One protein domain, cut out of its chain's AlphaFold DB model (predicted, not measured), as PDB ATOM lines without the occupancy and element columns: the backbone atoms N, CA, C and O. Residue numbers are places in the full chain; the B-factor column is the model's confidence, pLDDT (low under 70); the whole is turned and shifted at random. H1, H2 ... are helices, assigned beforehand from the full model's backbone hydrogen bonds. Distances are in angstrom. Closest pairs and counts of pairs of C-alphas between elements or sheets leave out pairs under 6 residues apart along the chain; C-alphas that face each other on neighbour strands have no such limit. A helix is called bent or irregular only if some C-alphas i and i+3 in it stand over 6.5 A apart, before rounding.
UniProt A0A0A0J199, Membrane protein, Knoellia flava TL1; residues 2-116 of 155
ATOM      1  N   VAL A   2      -7.709  42.298 -12.937       91.12
ATOM      2  CA  VAL A   2      -6.910  41.600 -11.899       91.12
ATOM      3  C   VAL A   2      -5.955  42.528 -11.142       91.12
ATOM      4  O   VAL A   2      -5.898  42.464  -9.921       91.12
ATOM      5  N   GLY A   3      -5.275  43.452 -11.829       91.31
ATOM      6  CA  GLY A   3      -4.414  44.423 -11.145       91.31
ATOM      7  C   GLY A   3      -5.161  45.295 -10.125       91.31
ATOM      8  O   GLY A   3      -4.653  45.540  -9.039       91.31
ATOM      9  N   GLY A   4      -6.408  45.680 -10.422       93.19
ATOM     10  CA  GLY A   4      -7.260  46.420  -9.486       93.19
ATOM     11  C   GLY A   4      -7.675  45.593  -8.265       93.19
ATOM     12  O   GLY A   4      -7.686  46.119  -7.160       93.19
ATOM     13  N   LEU A   5      -7.943  44.293  -8.442       94.19
ATOM     14  CA  LEU A   5      -8.230  43.376  -7.330       94.19
ATOM     15  C   LEU A   5      -7.063  43.328  -6.335       94.19
ATOM     16  O   LEU A   5      -7.280  43.413  -5.133       94.19
ATOM     17  N   TYR A   6      -5.833  43.251  -6.846       95.50
ATOM     18  CA  TYR A   6      -4.622  43.248  -6.025       95.50
ATOM     19  C   TYR A   6      -4.398  44.573  -5.281       95.50
ATOM     20  O   TYR A   6      -3.950  44.565  -4.140       95.50
ATOM     21  N   LEU A   7      -4.772  45.714  -5.874       96.94
ATOM     22  CA  LEU A   7      -4.742  47.006  -5.174       96.94
ATOM     23  C   LEU A   7      -5.784  47.081  -4.047       96.94
ATOM     24  O   LEU A   7      -5.498  47.624  -2.981       96.94
ATOM     25  N   VAL A   8      -6.978  46.520  -4.258       97.19
ATOM     26  CA  VAL A   8      -8.016  46.438  -3.217       97.19
ATOM     27  C   VAL A   8      -7.586  45.498  -2.090       97.19
ATOM     28  O   VAL A   8      -7.767  45.842  -0.923       97.19
ATOM     29  N   ALA A   9      -6.977  44.353  -2.412       95.88
ATOM     30  CA  ALA A   9      -6.426  43.431  -1.419       95.88
ATOM     31  C   ALA A   9      -5.354  44.121  -0.559       95.88
ATOM     32  O   ALA A   9      -5.494  44.164   0.664       95.88
ATOM     33  N   ALA A  10      -4.398  44.806  -1.196       96.38
ATOM     34  CA  ALA A  10      -3.373  45.582  -0.505       96.38
ATOM     35  C   ALA A  10      -3.980  46.639   0.433       96.38
ATOM     36  O   ALA A  10      -3.600  46.737   1.602       96.38
ATOM     37  N   GLY A  11      -4.967  47.404  -0.048       96.19
ATOM     38  CA  GLY A  11      -5.692  48.372   0.778       96.19
ATOM     39  C   GLY A  11      -6.425  47.722   1.958       96.19
ATOM     40  O   GLY A  11      -6.416  48.265   3.062       96.19
ATOM     41  N   SER A  12      -6.996  46.533   1.755       97.25
ATOM     42  CA  SER A  12      -7.668  45.765   2.813       97.25
ATOM     43  C   SER A  12      -6.680  45.314   3.889       97.25
ATOM     44  O   SER A  12      -6.956  45.480   5.077       97.25
ATOM     45  N   HIS A  13      -5.503  44.820   3.492       96.62
ATOM     46  CA  HIS A  13      -4.435  44.454   4.424       96.62
ATOM     47  C   HIS A  13      -3.960  45.655   5.245       96.62
ATOM     48  O   HIS A  13      -3.857  45.544   6.469       96.62
ATOM     49  N   VAL A  14      -3.741  46.807   4.596       97.31
ATOM     50  CA  VAL A  14      -3.377  48.063   5.274       97.31
ATOM     51  C   VAL A  14      -4.442  48.458   6.293       97.31
ATOM     52  O   VAL A  14      -4.100  48.750   7.438       97.31
ATOM     53  N   GLY A  15      -5.723  48.437   5.911       96.50
ATOM     54  CA  GLY A  15      -6.830  48.785   6.803       96.50
ATOM     55  C   GLY A  15      -6.926  47.857   8.014       96.50
ATOM     56  O   GLY A  15      -6.942  48.335   9.149       96.50
ATOM     57  N   LEU A  16      -6.922  46.541   7.781       96.81
ATOM     58  CA  LEU A  16      -7.007  45.532   8.841       96.81
ATOM     59  C   LEU A  16      -5.846  45.648   9.827       96.81
ATOM     60  O   LEU A  16      -6.081  45.761  11.024       96.81
ATOM     61  N   VAL A  17      -4.600  45.685   9.345       96.69
ATOM     62  CA  VAL A  17      -3.430  45.711  10.238       96.69
ATOM     63  C   VAL A  17      -3.255  47.056  10.960       96.69
ATOM     64  O   VAL A  17      -2.671  47.112  12.047       96.69
ATOM     65  N   SER A  18      -3.774  48.144  10.380       96.94
ATOM     66  CA  SER A  18      -3.842  49.447  11.051       96.94
ATOM     67  C   SER A  18      -4.840  49.421  12.206       96.94
ATOM     68  O   SER A  18      -4.535  49.954  13.272       96.94
ATOM     69  N   ALA A  19      -6.005  48.803  11.992       97.75
ATOM     70  CA  ALA A  19      -7.068  48.712  12.986       97.75
ATOM     71  C   ALA A  19      -6.704  47.742  14.116       97.75
ATOM     72  O   ALA A  19      -6.716  48.125  15.285       97.75
ATOM     73  N   ASP A  20      -6.343  46.510  13.765       96.94
ATOM     74  CA  ASP A  20      -5.973  45.466  14.710       96.94
ATOM     75  C   ASP A  20      -5.083  44.411  14.024       96.94
ATOM     76  O   ASP A  20      -5.562  43.635  13.198       96.94
ATOM     77  N   PRO A  21      -3.778  44.344  14.340       95.12
ATOM     78  CA  PRO A  21      -2.892  43.345  13.754       95.12
ATOM     79  C   PRO A  21      -3.127  41.919  14.278       95.12
ATOM     80  O   PRO A  21      -2.644  40.980  13.645       95.12
ATOM     81  N   THR A  22      -3.839  41.732  15.395       96.25
ATOM     82  CA  THR A  22      -4.056  40.402  16.003       96.25
ATOM     83  C   THR A  22      -5.007  39.527  15.186       96.25
ATOM     84  O   THR A  22      -4.955  38.304  15.274       96.25
ATOM     85  N   VAL A  23      -5.778  40.121  14.266       96.12
ATOM     86  CA  VAL A  23      -6.632  39.392  13.306       96.12
ATOM     87  C   VAL A  23      -5.858  38.390  12.436       96.12
ATOM     88  O   VAL A  23      -6.458  37.504  11.833       96.12
ATOM     89  N   TYR A  24      -4.530  38.526  12.364       94.94
ATOM     90  CA  TYR A  24      -3.635  37.637  11.627       94.94
ATOM     91  C   TYR A  24      -3.054  36.492  12.469       94.94
ATOM     92  O   TYR A  24      -2.412  35.615  11.894       94.94
ATOM     93  N   GLU A  25      -3.264  36.448  13.789       94.69
ATOM     94  CA  GLU A  25      -2.671  35.427  14.673       94.69
ATOM     95  C   GLU A  25      -2.992  34.005  14.204       94.69
ATOM     96  O   GLU A  25      -2.087  33.196  13.986       94.69
ATOM     97  N   GLY A  26      -4.272  33.741  13.937       93.12
ATOM     98  CA  GLY A  26      -4.756  32.424  13.522       93.12
ATOM     99  C   GLY A  26      -4.449  32.045  12.067       93.12
ATOM    100  O   GLY A  26      -4.768  30.938  11.634       93.12
ATOM    101  N   PHE A  27      -3.844  32.941  11.279       92.44
ATOM    102  CA  PHE A  27      -3.752  32.787   9.821       92.44
ATOM    103  C   PHE A  27      -2.974  31.534   9.392       92.44
ATOM    104  O   PHE A  27      -3.320  30.902   8.397       92.44
ATOM    105  N   ALA A  28      -1.939  31.154  10.145       94.12
ATOM    106  CA  ALA A  28      -1.092  30.011   9.819       94.12
ATOM    107  C   ALA A  28      -1.351  28.764  10.666       94.12
ATOM    108  O   ALA A  28      -0.617  27.795  10.503       94.12
ATOM    109  N   GLU A  29      -2.365  28.728  11.534       93.38
ATOM    110  CA  GLU A  29      -2.589  27.590  12.447       93.38
ATOM    111  C   GLU A  29      -2.706  26.242  11.717       93.38
ATOM    112  O   GLU A  29      -2.197  25.217  12.178       93.38
ATOM    113  N   GLN A  30      -3.314  26.255  10.529       92.75
ATOM    114  CA  GLN A  30      -3.510  25.072   9.686       92.75
ATOM    115  C   GLN A  30      -2.375  24.838   8.676       92.75
ATOM    116  O   GLN A  30      -2.514  23.998   7.783       92.75
ATOM    117  N   GLY A  31      -1.250  25.549   8.809       92.94
ATOM    118  CA  GLY A  31      -0.105  25.444   7.910       92.94
ATOM    119  C   GLY A  31       0.379  24.003   7.734       92.94
ATOM    120  O   GLY A  31       0.540  23.260   8.706       92.94
ATOM    121  N   LEU A  32       0.643  23.612   6.483       90.81
ATOM    122  CA  LEU A  32       1.017  22.238   6.118       90.81
ATOM    123  C   LEU A  32       2.388  21.831   6.670       90.81
ATOM    124  O   LEU A  32       2.662  20.648   6.866       90.81
ATOM    125  N   LEU A  33       3.261  22.813   6.900       94.50
ATOM    126  CA  LEU A  33       4.649  22.613   7.298       94.50
ATOM    127  C   LEU A  33       4.881  23.235   8.676       94.50
ATOM    128  O   LEU A  33       4.446  24.353   8.947       94.50
ATOM    129  N   GLY A  34       5.613  22.528   9.544       93.62
ATOM    130  CA  GLY A  34       5.925  23.002  10.897       93.62
ATOM    131  C   GLY A  34       6.562  24.393  10.909       93.62
ATOM    132  O   GLY A  34       6.109  25.251  11.659       93.62
ATOM    133  N   PHE A  35       7.521  24.636  10.010       95.44
ATOM    134  CA  PHE A  35       8.208  25.926   9.911       95.44
ATOM    135  C   PHE A  35       7.301  27.077   9.453       95.44
ATOM    136  O   PHE A  35       7.603  28.224   9.751       95.44
ATOM    137  N   VAL A  36       6.214  26.804   8.716       96.12
ATOM    138  CA  VAL A  36       5.257  27.846   8.303       96.12
ATOM    139  C   VAL A  36       4.483  28.322   9.526       96.12
ATOM    140  O   VAL A  36       4.342  29.521   9.732       96.12
ATOM    141  N   ARG A  37       4.051  27.380  10.372       95.94
ATOM    142  CA  ARG A  37       3.338  27.675  11.621       95.94
ATOM    143  C   ARG A  37       4.226  28.430  12.605       95.94
ATOM    144  O   ARG A  37       3.852  29.509  13.051       95.94
ATOM    145  N   SER A  38       5.412  27.892  12.898       97.12
ATOM    146  CA  SER A  38       6.347  28.538  13.825       97.12
ATOM    147  C   SER A  38       6.894  29.842  13.251       97.12
ATOM    148  O   SER A  38       6.896  30.846  13.936       97.12
ATOM    149  N   GLY A  39       7.260  29.893  11.968       96.44
ATOM    150  CA  GLY A  39       7.725  31.123  11.325       96.44
ATOM    151  C   GLY A  39       6.670  32.232  11.330       96.44
ATOM    152  O   GLY A  39       7.004  33.396  11.537       96.44
ATOM    153  N   TRP A  40       5.391  31.892  11.166       97.56
ATOM    154  CA  TRP A  40       4.318  32.870  11.313       97.56
ATOM    155  C   TRP A  40       4.233  33.415  12.741       97.56
ATOM    156  O   TRP A  40       4.276  34.629  12.928       97.56
ATOM    157  N   ALA A  41       4.172  32.535  13.742       96.81
ATOM    158  CA  ALA A  41       4.082  32.931  15.146       96.81
ATOM    159  C   ALA A  41       5.329  33.701  15.627       96.81
ATOM    160  O   ALA A  41       5.213  34.739  16.273       96.81
ATOM    161  N   ASP A  42       6.521  33.232  15.263       97.56
ATOM    162  CA  ASP A  42       7.785  33.714  15.820       97.56
ATOM    163  C   ASP A  42       8.352  34.921  15.058       97.56
ATOM    164  O   ASP A  42       9.061  35.739  15.642       97.56
ATOM    165  N   ILE A  43       8.073  35.051  13.752       97.38
ATOM    166  CA  ILE A  43       8.655  36.101  12.896       97.38
ATOM    167  C   ILE A  43       7.598  37.119  12.485       97.38
ATOM    168  O   ILE A  43       7.774  38.319  12.710       97.38
ATOM    169  N   VAL A  44       6.504  36.657  11.870       97.12
ATOM    170  CA  VAL A  44       5.463  37.560  11.357       97.12
ATOM    171  C   VAL A  44       4.746  38.226  12.522       97.12
ATOM    172  O   VAL A  44       4.690  39.454  12.581       97.12
ATOM    173  N   MET A  45       4.283  37.438  13.491       97.75
ATOM    174  CA  MET A  45       3.550  37.946  14.649       97.75
ATOM    175  C   MET A  45       4.431  38.640  15.698       97.75
ATOM    176  O   MET A  45       3.896  39.363  16.534       97.75
ATOM    177  N   ALA A  46       5.764  38.556  15.608       97.56
ATOM    178  CA  ALA A  46       6.647  39.432  16.385       97.56
ATOM    179  C   ALA A  46       6.522  40.905  15.946       97.56
ATOM    180  O   ALA A  46       6.555  41.818  16.775       97.56
ATOM    181  N   HIS A  47       6.335  41.150  14.642       97.25
ATOM    182  CA  HIS A  47       6.189  42.490  14.063       97.25
ATOM    183  C   HIS A  47       5.110  42.533  12.960       97.25
ATOM    184  O   HIS A  47       5.411  42.865  11.807       97.25
ATOM    185  N   PRO A  48       3.834  42.262  13.292       96.75
ATOM    186  CA  PRO A  48       2.792  41.994  12.299       96.75
ATOM    187  C   PRO A  48       2.533  43.196  11.393       96.75
ATOM    188  O   PRO A  48       2.387  43.044  10.187       96.75
ATOM    189  N   ARG A  49       2.581  44.422  11.929       97.75
ATOM    190  CA  ARG A  49       2.438  45.640  11.115       97.75
ATOM    191  C   ARG A  49       3.497  45.734  10.020       97.75
ATOM    192  O   ARG A  49       3.150  45.959   8.870       97.75
ATOM    193  N   ALA A  50       4.769  45.532  10.360       97.94
ATOM    194  CA  ALA A  50       5.859  45.650   9.394       97.94
ATOM    195  C   ALA A  50       5.724  44.609   8.272       97.94
ATOM    196  O   ALA A  50       5.764  44.960   7.093       97.94
ATOM    197  N   TRP A  51       5.501  43.346   8.638       97.81
ATOM    198  CA  TRP A  51       5.406  42.253   7.674       97.81
ATOM    199  C   TRP A  51       4.141  42.312   6.814       97.81
ATOM    200  O   TRP A  51       4.223  42.091   5.608       97.81
ATOM    201  N   ILE A  52       2.988  42.667   7.385       97.69
ATOM    202  CA  ILE A  52       1.734  42.772   6.625       97.69
ATOM    203  C   ILE A  52       1.701  44.042   5.762       97.69
ATOM    204  O   ILE A  52       1.171  44.003   4.654       97.69
ATOM    205  N   TYR A  53       2.327  45.152   6.173       98.19
ATOM    206  CA  TYR A  53       2.526  46.284   5.258       98.19
ATOM    207  C   TYR A  53       3.465  45.932   4.105       98.19
ATOM    208  O   TYR A  53       3.212  46.340   2.973       98.19
ATOM    209  N   LEU A  54       4.517  45.150   4.360       98.00
ATOM    210  CA  LEU A  54       5.394  44.662   3.296       98.00
ATOM    211  C   LEU A  54       4.642  43.730   2.332       98.00
ATOM    212  O   LEU A  54       4.819  43.837   1.118       98.00
ATOM    213  N   LEU A  55       3.765  42.870   2.857       96.62
ATOM    214  CA  LEU A  55       2.857  42.037   2.068       96.62
ATOM    215  C   LEU A  55       1.948  42.895   1.179       96.62
ATOM    216  O   LEU A  55       1.923  42.699  -0.035       96.62
ATOM    217  N   ALA A  56       1.277  43.889   1.764       97.81
ATOM    218  CA  ALA A  56       0.411  44.814   1.040       97.81
ATOM    219  C   ALA A  56       1.178  45.599  -0.036       97.81
ATOM    220  O   ALA A  56       0.679  45.792  -1.143       97.81
ATOM    221  N   LEU A  57       2.415  46.019   0.245       98.12
ATOM    222  CA  LEU A  57       3.282  46.663  -0.743       98.12
ATOM    223  C   LEU A  57       3.620  45.712  -1.900       98.12
ATOM    224  O   LEU A  57       3.612  46.126  -3.063       98.12
ATOM    225  N   GLY A  58       3.890  44.441  -1.598       96.94
ATOM    226  CA  GLY A  58       4.088  43.394  -2.597       96.94
ATOM    227  C   GLY A  58       2.861  43.226  -3.492       96.94
ATOM    228  O   GLY A  58       2.977  43.296  -4.715       96.94
ATOM    229  N   GLU A  59       1.674  43.092  -2.903       97.81
ATOM    230  CA  GLU A  59       0.414  42.997  -3.647       97.81
ATOM    231  C   GLU A  59       0.136  44.238  -4.496       97.81
ATOM    232  O   GLU A  59      -0.212  44.111  -5.672       97.81
ATOM    233  N   ALA A  60       0.355  45.434  -3.948       97.56
ATOM    234  CA  ALA A  60       0.196  46.678  -4.688       97.56
ATOM    235  C   ALA A  60       1.163  46.754  -5.877       97.56
ATOM    236  O   ALA A  60       0.772  47.166  -6.971       97.56
ATOM    237  N   THR A  61       2.401  46.290  -5.692       97.38
ATOM    238  CA  THR A  61       3.406  46.203  -6.759       97.38
ATOM    239  C   THR A  61       2.963  45.231  -7.852       97.38
ATOM    240  O   THR A  61       3.008  45.583  -9.030       97.38
ATOM    241  N   LEU A  62       2.473  44.040  -7.497       96.75
ATOM    242  CA  LEU A  62       1.924  43.082  -8.467       96.75
ATOM    243  C   LEU A  62       0.724  43.668  -9.221       96.75
ATOM    244  O   LEU A  62       0.641  43.547 -10.446       96.75
ATOM    245  N   GLY A  63      -0.167  44.353  -8.502       95.44
ATOM    246  CA  GLY A  63      -1.303  45.063  -9.075       95.44
ATOM    247  C   GLY A  63      -0.871  46.116 -10.096       95.44
ATOM    248  O   GLY A  63      -1.354  46.115 -11.228       95.44
ATOM    249  N   ALA A  64       0.099  46.958  -9.739       95.50
ATOM    250  CA  ALA A  64       0.657  47.982 -10.619       95.50
ATOM    251  C   ALA A  64       1.360  47.381 -11.852       95.50
ATOM    252  O   ALA A  64       1.140  47.835 -12.978       95.50
ATOM    253  N   LEU A  65       2.147  46.314 -11.680       94.00
ATOM    254  CA  LEU A  65       2.788  45.597 -12.790       94.00
ATOM    255  C   LEU A  65       1.754  45.062 -13.795       94.00
ATOM    256  O   LEU A  65       1.957  45.149 -15.008       94.00
ATOM    257  N   LEU A  66       0.614  44.560 -13.319       92.94
ATOM    258  CA  LEU A  66      -0.474  44.105 -14.190       92.94
ATOM    259  C   LEU A  66      -1.204  45.246 -14.916       92.94
ATOM    260  O   LEU A  66      -1.768  45.011 -15.980       92.94
ATOM    261  N   LEU A  67      -1.196  46.467 -14.378       92.81
ATOM    262  CA  LEU A  67      -1.872  47.622 -14.987       92.81
ATOM    263  C   LEU A  67      -1.011  48.379 -16.010       92.81
ATOM    264  O   LEU A  67      -1.553  49.128 -16.816       92.81
ATOM    265  N   THR A  68       0.308  48.181 -16.012       88.25
ATOM    266  CA  THR A  68       1.244  48.915 -16.892       88.25
ATOM    267  C   THR A  68       1.329  48.381 -18.332       88.25
ATOM    268  O   THR A  68       1.926  49.036 -19.180       88.25
ATOM    269  N   GLY A  69       0.712  47.233 -18.646       72.62
ATOM    270  CA  GLY A  69       0.403  46.806 -20.023       72.62
ATOM    271  C   GLY A  69       1.572  46.372 -20.922       72.62
ATOM    272  O   GLY A  69       1.441  46.418 -22.142       72.62
ATOM    273  N   ALA A  70       2.712  45.941 -20.373       79.56
ATOM    274  CA  ALA A  70       3.911  45.600 -21.160       79.56
ATOM    275  C   ALA A  70       4.686  44.400 -20.575       79.56
ATOM    276  O   ALA A  70       4.123  43.548 -19.887       79.56
ATOM    277  N   ARG A  71       6.010  44.318 -20.803       80.38
ATOM    278  CA  ARG A  71       6.890  43.305 -20.173       80.38
ATOM    279  C   ARG A  71       6.718  43.238 -18.649       80.38
ATOM    280  O   ARG A  71       6.790  42.150 -18.085       80.38
ATOM    281  N   ALA A  72       6.415  44.369 -18.010       87.56
ATOM    282  CA  ALA A  72       6.071  44.458 -16.593       87.56
ATOM    283  C   ALA A  72       4.879  43.561 -16.205       87.56
ATOM    284  O   ALA A  72       4.925  42.881 -15.182       87.56
ATOM    285  N   SER A  73       3.859  43.450 -17.056       89.69
ATOM    286  CA  SER A  73       2.678  42.620 -16.788       89.69
ATOM    287  C   SER A  73       2.985  41.127 -16.817       89.69
ATOM    288  O   SER A  73       2.330  40.364 -16.113       89.69
ATOM    289  N   ARG A  74       4.031  40.690 -17.534       90.12
ATOM    290  CA  ARG A  74       4.513  39.299 -17.440       90.12
ATOM    291  C   ARG A  74       5.044  38.994 -16.041       90.12
ATOM    292  O   ARG A  74       4.691  37.962 -15.478       90.12
ATOM    293  N   ALA A  75       5.846  39.899 -15.477       92.75
ATOM    294  CA  ALA A  75       6.333  39.770 -14.105       92.75
ATOM    295  C   ALA A  75       5.174  39.812 -13.097       92.75
ATOM    296  O   ALA A  75       5.136  38.990 -12.183       92.75
ATOM    297  N   GLY A  76       4.187  40.690 -13.322       94.06
ATOM    298  CA  GLY A  76       2.948  40.728 -12.542       94.06
ATOM    299  C   GLY A  76       2.219  39.381 -12.536       94.06
ATOM    300  O   GLY A  76       1.917  38.855 -11.471       94.06
ATOM    301  N   TRP A  77       2.011  38.769 -13.706       95.44
ATOM    302  CA  TRP A  77       1.350  37.464 -13.817       95.44
ATOM    303  C   TRP A  77       2.117  36.336 -13.123       95.44
ATOM    304  O   TRP A  77       1.508  35.536 -12.411       95.44
ATOM    305  N   VAL A  78       3.443  36.282 -13.289       95.38
ATOM    306  CA  VAL A  78       4.287  35.302 -12.587       95.38
ATOM    307  C   VAL A  78       4.163  35.480 -11.075       95.38
ATOM    308  O   VAL A  78       3.943  34.501 -10.366       95.38
ATOM    309  N   GLY A  79       4.246  36.718 -10.586       95.88
ATOM    310  CA  GLY A  79       4.143  37.010  -9.160       95.88
ATOM    311  C   GLY A  79       2.773  36.669  -8.572       95.88
ATOM    312  O   GLY A  79       2.708  36.050  -7.516       95.88
ATOM    313  N   VAL A  80       1.681  36.977  -9.274       96.31
ATOM    314  CA  VAL A  80       0.309  36.641  -8.850       96.31
ATOM    315  C   VAL A  80       0.091  35.130  -8.734       96.31
ATOM    316  O   VAL A  80      -0.516  34.662  -7.766       96.31
ATOM    317  N   LEU A  81       0.612  34.355  -9.687       96.88
ATOM    318  CA  LEU A  81       0.534  32.894  -9.649       96.88
ATOM    319  C   LEU A  81       1.421  32.305  -8.550       96.88
ATOM    320  O   LEU A  81       0.982  31.410  -7.828       96.88
ATOM    321  N   ALA A  82       2.639  32.826  -8.386       97.19
ATOM    322  CA  ALA A  82       3.538  32.417  -7.313       97.19
ATOM    323  C   ALA A  82       2.933  32.708  -5.932       97.19
ATOM    324  O   ALA A  82       2.974  31.852  -5.053       97.19
ATOM    325  N   PHE A  83       2.299  33.868  -5.759       96.31
ATOM    326  CA  PHE A  83       1.586  34.229  -4.537       96.31
ATOM    327  C   PHE A  83       0.484  33.219  -4.197       96.31
ATOM    328  O   PHE A  83       0.430  32.710  -3.079       96.31
ATOM    329  N   HIS A  84      -0.348  32.852  -5.177       96.25
ATOM    330  CA  HIS A  84      -1.389  31.838  -4.979       96.25
ATOM    331  C   HIS A  84      -0.813  30.458  -4.656       96.25
ATOM    332  O   HIS A  84      -1.373  29.744  -3.828       96.25
ATOM    333  N   ALA A  85       0.317  30.088  -5.260       96.50
ATOM    334  CA  ALA A  85       1.004  28.846  -4.924       96.50
ATOM    335  C   ALA A  85       1.545  28.859  -3.483       96.50
ATOM    336  O   ALA A  85       1.438  27.852  -2.786       96.50
ATOM    337  N   LEU A  86       2.072  29.992  -3.008       95.50
ATOM    338  CA  LEU A  86       2.549  30.146  -1.629       95.50
ATOM    339  C   LEU A  86       1.409  30.074  -0.604       95.50
ATOM    340  O   LEU A  86       1.601  29.494   0.464       95.50
ATOM    341  N   LEU A  87       0.212  30.577  -0.932       94.75
ATOM    342  CA  LEU A  87      -0.965  30.451  -0.061       94.75
ATOM    343  C   LEU A  87      -1.323  28.990   0.248       94.75
ATOM    344  O   LEU A  87      -1.823  28.699   1.333       94.75
ATOM    345  N   LEU A  88      -1.017  28.049  -0.651       95.81
ATOM    346  CA  LEU A  88      -1.279  26.623  -0.421       95.81
ATOM    347  C   LEU A  88      -0.515  26.061   0.787       95.81
ATOM    348  O   LEU A  88      -0.934  25.055   1.358       95.81
ATOM    349  N   LEU A  89       0.577  26.707   1.206       95.19
ATOM    350  CA  LEU A  89       1.356  26.293   2.374       95.19
ATOM    351  C   LEU A  89       0.620  26.535   3.701       95.19
ATOM    352  O   LEU A  89       0.949  25.893   4.700       95.19
ATOM    353  N   PHE A  90      -0.386  27.412   3.710       94.50
ATOM    354  CA  PHE A  90      -1.130  27.805   4.910       94.50
ATOM    355  C   PHE A  90      -2.273  26.848   5.281       94.50
ATOM    356  O   PHE A  90      -2.910  27.030   6.315       94.50
ATOM    357  N   GLY A  91      -2.504  25.793   4.493       92.25
ATOM    358  CA  GLY A  91      -3.398  24.697   4.872       92.25
ATOM    359  C   GLY A  91      -4.638  24.545   4.003       92.25
ATOM    360  O   GLY A  91      -4.845  25.256   3.022       92.25
ATOM    361  N   TRP A  92      -5.484  23.585   4.379       87.50
ATOM    362  CA  TRP A  92      -6.614  23.138   3.560       87.50
ATOM    363  C   TRP A  92      -7.657  24.230   3.291       87.50
ATOM    364  O   TRP A  92      -8.169  24.325   2.176       87.50
ATOM    365  N   GLY A  93      -7.933  25.103   4.268       89.31
ATOM    366  CA  GLY A  93      -8.835  26.241   4.064       89.31
ATOM    367  C   GLY A  93      -8.384  27.143   2.910       89.31
ATOM    368  O   GLY A  93      -9.192  27.530   2.067       89.31
ATOM    369  N   PHE A  94      -7.074  27.384   2.800       92.38
ATOM    370  CA  PHE A  94      -6.508  28.160   1.701       92.38
ATOM    371  C   PHE A  94      -6.568  27.428   0.368       92.38
ATOM    372  O   PHE A  94      -6.700  28.088  -0.654       92.38
ATOM    373  N   TRP A  95      -6.532  26.094   0.335       94.50
ATOM    374  CA  TRP A  95      -6.658  25.343  -0.920       94.50
ATOM    375  C   TRP A  95      -8.014  25.567  -1.587       94.50
ATOM    376  O   TRP A  95      -8.065  25.772  -2.801       94.50
ATOM    377  N   LEU A  96      -9.095  25.587  -0.797       94.25
ATOM    378  CA  LEU A  96     -10.457  25.815  -1.295       94.25
ATOM    379  C   LEU A  96     -10.602  27.157  -2.018       94.25
ATOM    380  O   LEU A  96     -11.417  27.276  -2.928       94.25
ATOM    381  N   TYR A  97      -9.796  28.149  -1.641       93.19
ATOM    382  CA  TYR A  97      -9.747  29.451  -2.296       93.19
ATOM    383  C   TYR A  97      -8.673  29.515  -3.395       93.19
ATOM    384  O   TYR A  97      -8.961  29.840  -4.547       93.19
ATOM    385  N   ALA A  98      -7.427  29.184  -3.060       94.50
ATOM    386  CA  ALA A  98      -6.259  29.437  -3.893       94.50
ATOM    387  C   ALA A  98      -6.191  28.535  -5.133       94.50
ATOM    388  O   ALA A  98      -5.704  28.988  -6.167       94.50
ATOM    389  N   VAL A  99      -6.701  27.299  -5.079       96.19
ATOM    390  CA  VAL A  99      -6.735  26.404  -6.250       96.19
ATOM    391  C   VAL A  99      -7.696  26.918  -7.330       96.19
ATOM    392  O   VAL A  99      -7.240  27.121  -8.459       96.19
ATOM    393  N   PRO A 100      -8.993  27.171  -7.052       96.44
ATOM    394  CA  PRO A 100      -9.894  27.692  -8.078       96.44
ATOM    395  C   PRO A 100      -9.513  29.108  -8.522       96.44
ATOM    396  O   PRO A 100      -9.505  29.378  -9.726       96.44
ATOM    397  N   ALA A 101      -9.134  29.996  -7.593       95.31
ATOM    398  CA  ALA A 101      -8.670  31.340  -7.941       95.31
ATOM    399  C   ALA A 101      -7.401  31.283  -8.808       95.31
ATOM    400  O   ALA A 101      -7.342  31.912  -9.863       95.31
ATOM    401  N   GLY A 102      -6.420  30.462  -8.428       95.19
ATOM    402  CA  GLY A 102      -5.184  30.252  -9.177       95.19
ATOM    403  C   GLY A 102      -5.421  29.665 -10.571       95.19
ATOM    404  O   GLY A 102      -4.811  30.126 -11.535       95.19
ATOM    405  N   ALA A 103      -6.343  28.710 -10.717       96.25
ATOM    406  CA  ALA A 103      -6.720  28.158 -12.019       96.25
ATOM    407  C   ALA A 103      -7.344  29.226 -12.933       96.25
ATOM    408  O   ALA A 103      -6.983  29.330 -14.110       96.25
ATOM    409  N   LEU A 104      -8.234  30.056 -12.383       96.31
ATOM    410  CA  LEU A 104      -8.842  31.170 -13.104       96.31
ATOM    411  C   LEU A 104      -7.796  32.226 -13.502       96.31
ATOM    412  O   LEU A 104      -7.779  32.687 -14.644       96.31
ATOM    413  N   LEU A 105      -6.878  32.567 -12.596       95.19
ATOM    414  CA  LEU A 105      -5.774  33.490 -12.863       95.19
ATOM    415  C   LEU A 105      -4.829  32.949 -13.936       95.19
ATOM    416  O   LEU A 105      -4.445  33.690 -14.836       95.19
ATOM    417  N   ALA A 106      -4.500  31.657 -13.899       95.00
ATOM    418  CA  ALA A 106      -3.676  31.020 -14.921       95.00
ATOM    419  C   ALA A 106      -4.363  31.053 -16.292       95.00
ATOM    420  O   ALA A 106      -3.708  31.268 -17.314       95.00
ATOM    421  N   TRP A 107      -5.683  30.873 -16.329       95.38
ATOM    422  CA  TRP A 107      -6.458  31.000 -17.556       95.38
ATOM    423  C   TRP A 107      -6.453  32.430 -18.109       95.38
ATOM    424  O   TRP A 107      -6.224  32.607 -19.308       95.38
ATOM    425  N   PHE A 108      -6.623  33.448 -17.260       93.44
ATOM    426  CA  PHE A 108      -6.490  34.847 -17.678       93.44
ATOM    427  C   PHE A 108      -5.074  35.166 -18.171       93.44
ATOM    428  O   PHE A 108      -4.919  35.712 -19.262       93.44
ATOM    429  N   ALA A 109      -4.044  34.738 -17.438       91.81
ATOM    430  CA  ALA A 109      -2.647  34.931 -17.820       91.81
ATOM    431  C   ALA A 109      -2.353  34.352 -19.211       91.81
ATOM    432  O   ALA A 109      -1.715  34.999 -20.040       91.81
ATOM    433  N   ARG A 110      -2.869  33.151 -19.510       91.88
ATOM    434  CA  ARG A 110      -2.718  32.512 -20.829       91.88
ATOM    435  C   ARG A 110      -3.335  33.326 -21.967       91.88
ATOM    436  O   ARG A 110      -2.855  33.218 -23.090       91.88
ATOM    437  N   ARG A 111      -4.380  34.113 -21.697       89.81
ATOM    438  CA  ARG A 111      -5.039  34.968 -22.697       89.81
ATOM    439  C   ARG A 111      -4.344  36.311 -22.880       89.81
ATOM    440  O   ARG A 111      -4.282  36.793 -24.006       89.81
ATOM    441  N   ASP A 112      -3.780  36.866 -21.813       86.56
ATOM    442  CA  ASP A 112      -3.050  38.138 -21.862       86.56
ATOM    443  C   ASP A 112      -1.642  37.988 -22.456       86.56
ATOM    444  O   ASP A 112      -1.165  38.861 -23.184       86.56
ATOM    445  N   LEU A 113      -0.954  36.878 -22.175       83.75
ATOM    446  CA  LEU A 113       0.449  36.685 -22.560       83.75
ATOM    447  C   LEU A 113       0.736  36.821 -24.071       83.75
ATOM    448  O   LEU A 113       1.749  37.448 -24.394       83.75
ATOM    449  N   PRO A 114      -0.100  36.301 -24.995       83.75
ATOM    450  CA  PRO A 114       0.090  36.492 -26.434       83.75
ATOM    451  C   PRO A 114       0.059  37.965 -26.871       83.75
ATOM    452  O   PRO A 114       0.878  38.380 -27.696       83.75
ATOM    453  N   ALA A 115      -0.828  38.776 -26.284       79.31
ATOM    454  CA  ALA A 115      -0.919  40.208 -26.577       79.31
ATOM    455  C   ALA A 115       0.354  40.955 -26.138       79.31
ATOM    456  O   ALA A 115       0.849  41.824 -26.853       79.31
ATOM    457  N   LEU A 116       0.948  40.546 -25.011       75.56
ATOM    458  CA  LEU A 116       2.197  41.116 -24.490       75.56
ATOM    459  C   LEU A 116       3.435  40.747 -25.327       75.56
ATOM    460  O   LEU A 116       4.444  41.445 -25.263       75.56
TER     461      LEU A 116
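What this domain is: This is residues 2 to 116 of the 155 residues of the protein "Membrane protein" of Knoellia flava TL1 (UniProt A0A0A0J199). The longest helix, H6, lies side by side with H5, and this pair spreads from a second side-by-side pair, H4 and H1, as a V whose narrow end is where H4 turns back into H5. The short hairpin of H2 and H3 stands across the wide end, making the third side of a triangle. The printed part has 115 residues with six named helices, H1 to H6 in chain order, and no named strand; the class is all helix. It is compact, with a radius of gyration of the C-alphas of 14.9 A, yet elongated, spanning 43 by 27 by 18 A.

How they stand to each other: Start at H6, residues 92 to 116, which has a kink of 29 degrees near residue 99. It touches H5, residues 71 to 90, and the two form a hairpin at a shallow tilt of 13 degrees, opposite ways; their closest C-alphas, those of His 84 and Ala 98, are 5.5 A apart. Residues 72 to 80 of H5 touch residues 61 to 67 of H4, residues 48 to 67, in a hairpin at a steep tilt of 39 degrees; the closest C-alphas, of Leu 66 and Ser 73, are 4.3 A apart. H4 is the hub, touching three helices. It touches H1, residues 2 to 19, at a shallow tilt of 17 degrees, opposite ways; you find their closest C-alphas, those of Gly 3 and Gly 63, 3.8 A apart. H2, residues 21 to 28, touches residues 48 to 49 of H4, about perpendicular at 77 degrees; the closest C-alphas, of Pro 21 and Pro 48, are 6.0 A apart. H2 also touches H3, residues 34 to 44, in a hairpin at a shallow tilt of 11 degrees; the closest C-alphas, of Ala 28 and Arg 37, are 5.3 A apart. H4 and H6 are apart. In H1, H3 and H4 every O i to N i+4 pair is within hydrogen-bond range; H5 has 12 of 16, H6 17 of 21, and H2 0 of 4 beside 3 of 5 O i to N i+3 pairs.

Where its parts are: Find C-alpha 92 at (-6.614, 23.138, 3.560); from there H6 runs 34.5 A to C-alpha 116 at (2.197, 41.116, -24.490). H5 measures 30.6 A, H4 28.2 A, H3 14.6 A and H2 14.0 A. H1 begins at C-alpha 2, at (-6.910, 41.600, -11.899), and is 25.9 A long. H2 is irregular, with C-alphas 25 and 28 7.4 A apart; H6 is only just irregular, with C-alphas 111 and 114 6.53 A apart.

The domain as a whole: Look to Asp 42 and Ala 115 for the two C-alphas farthest apart, 43.8 A. The printed part has no cut, and each link between successive helices is tight. The mean pLDDT of the printed part is 94.1, and no printed residue is under 70.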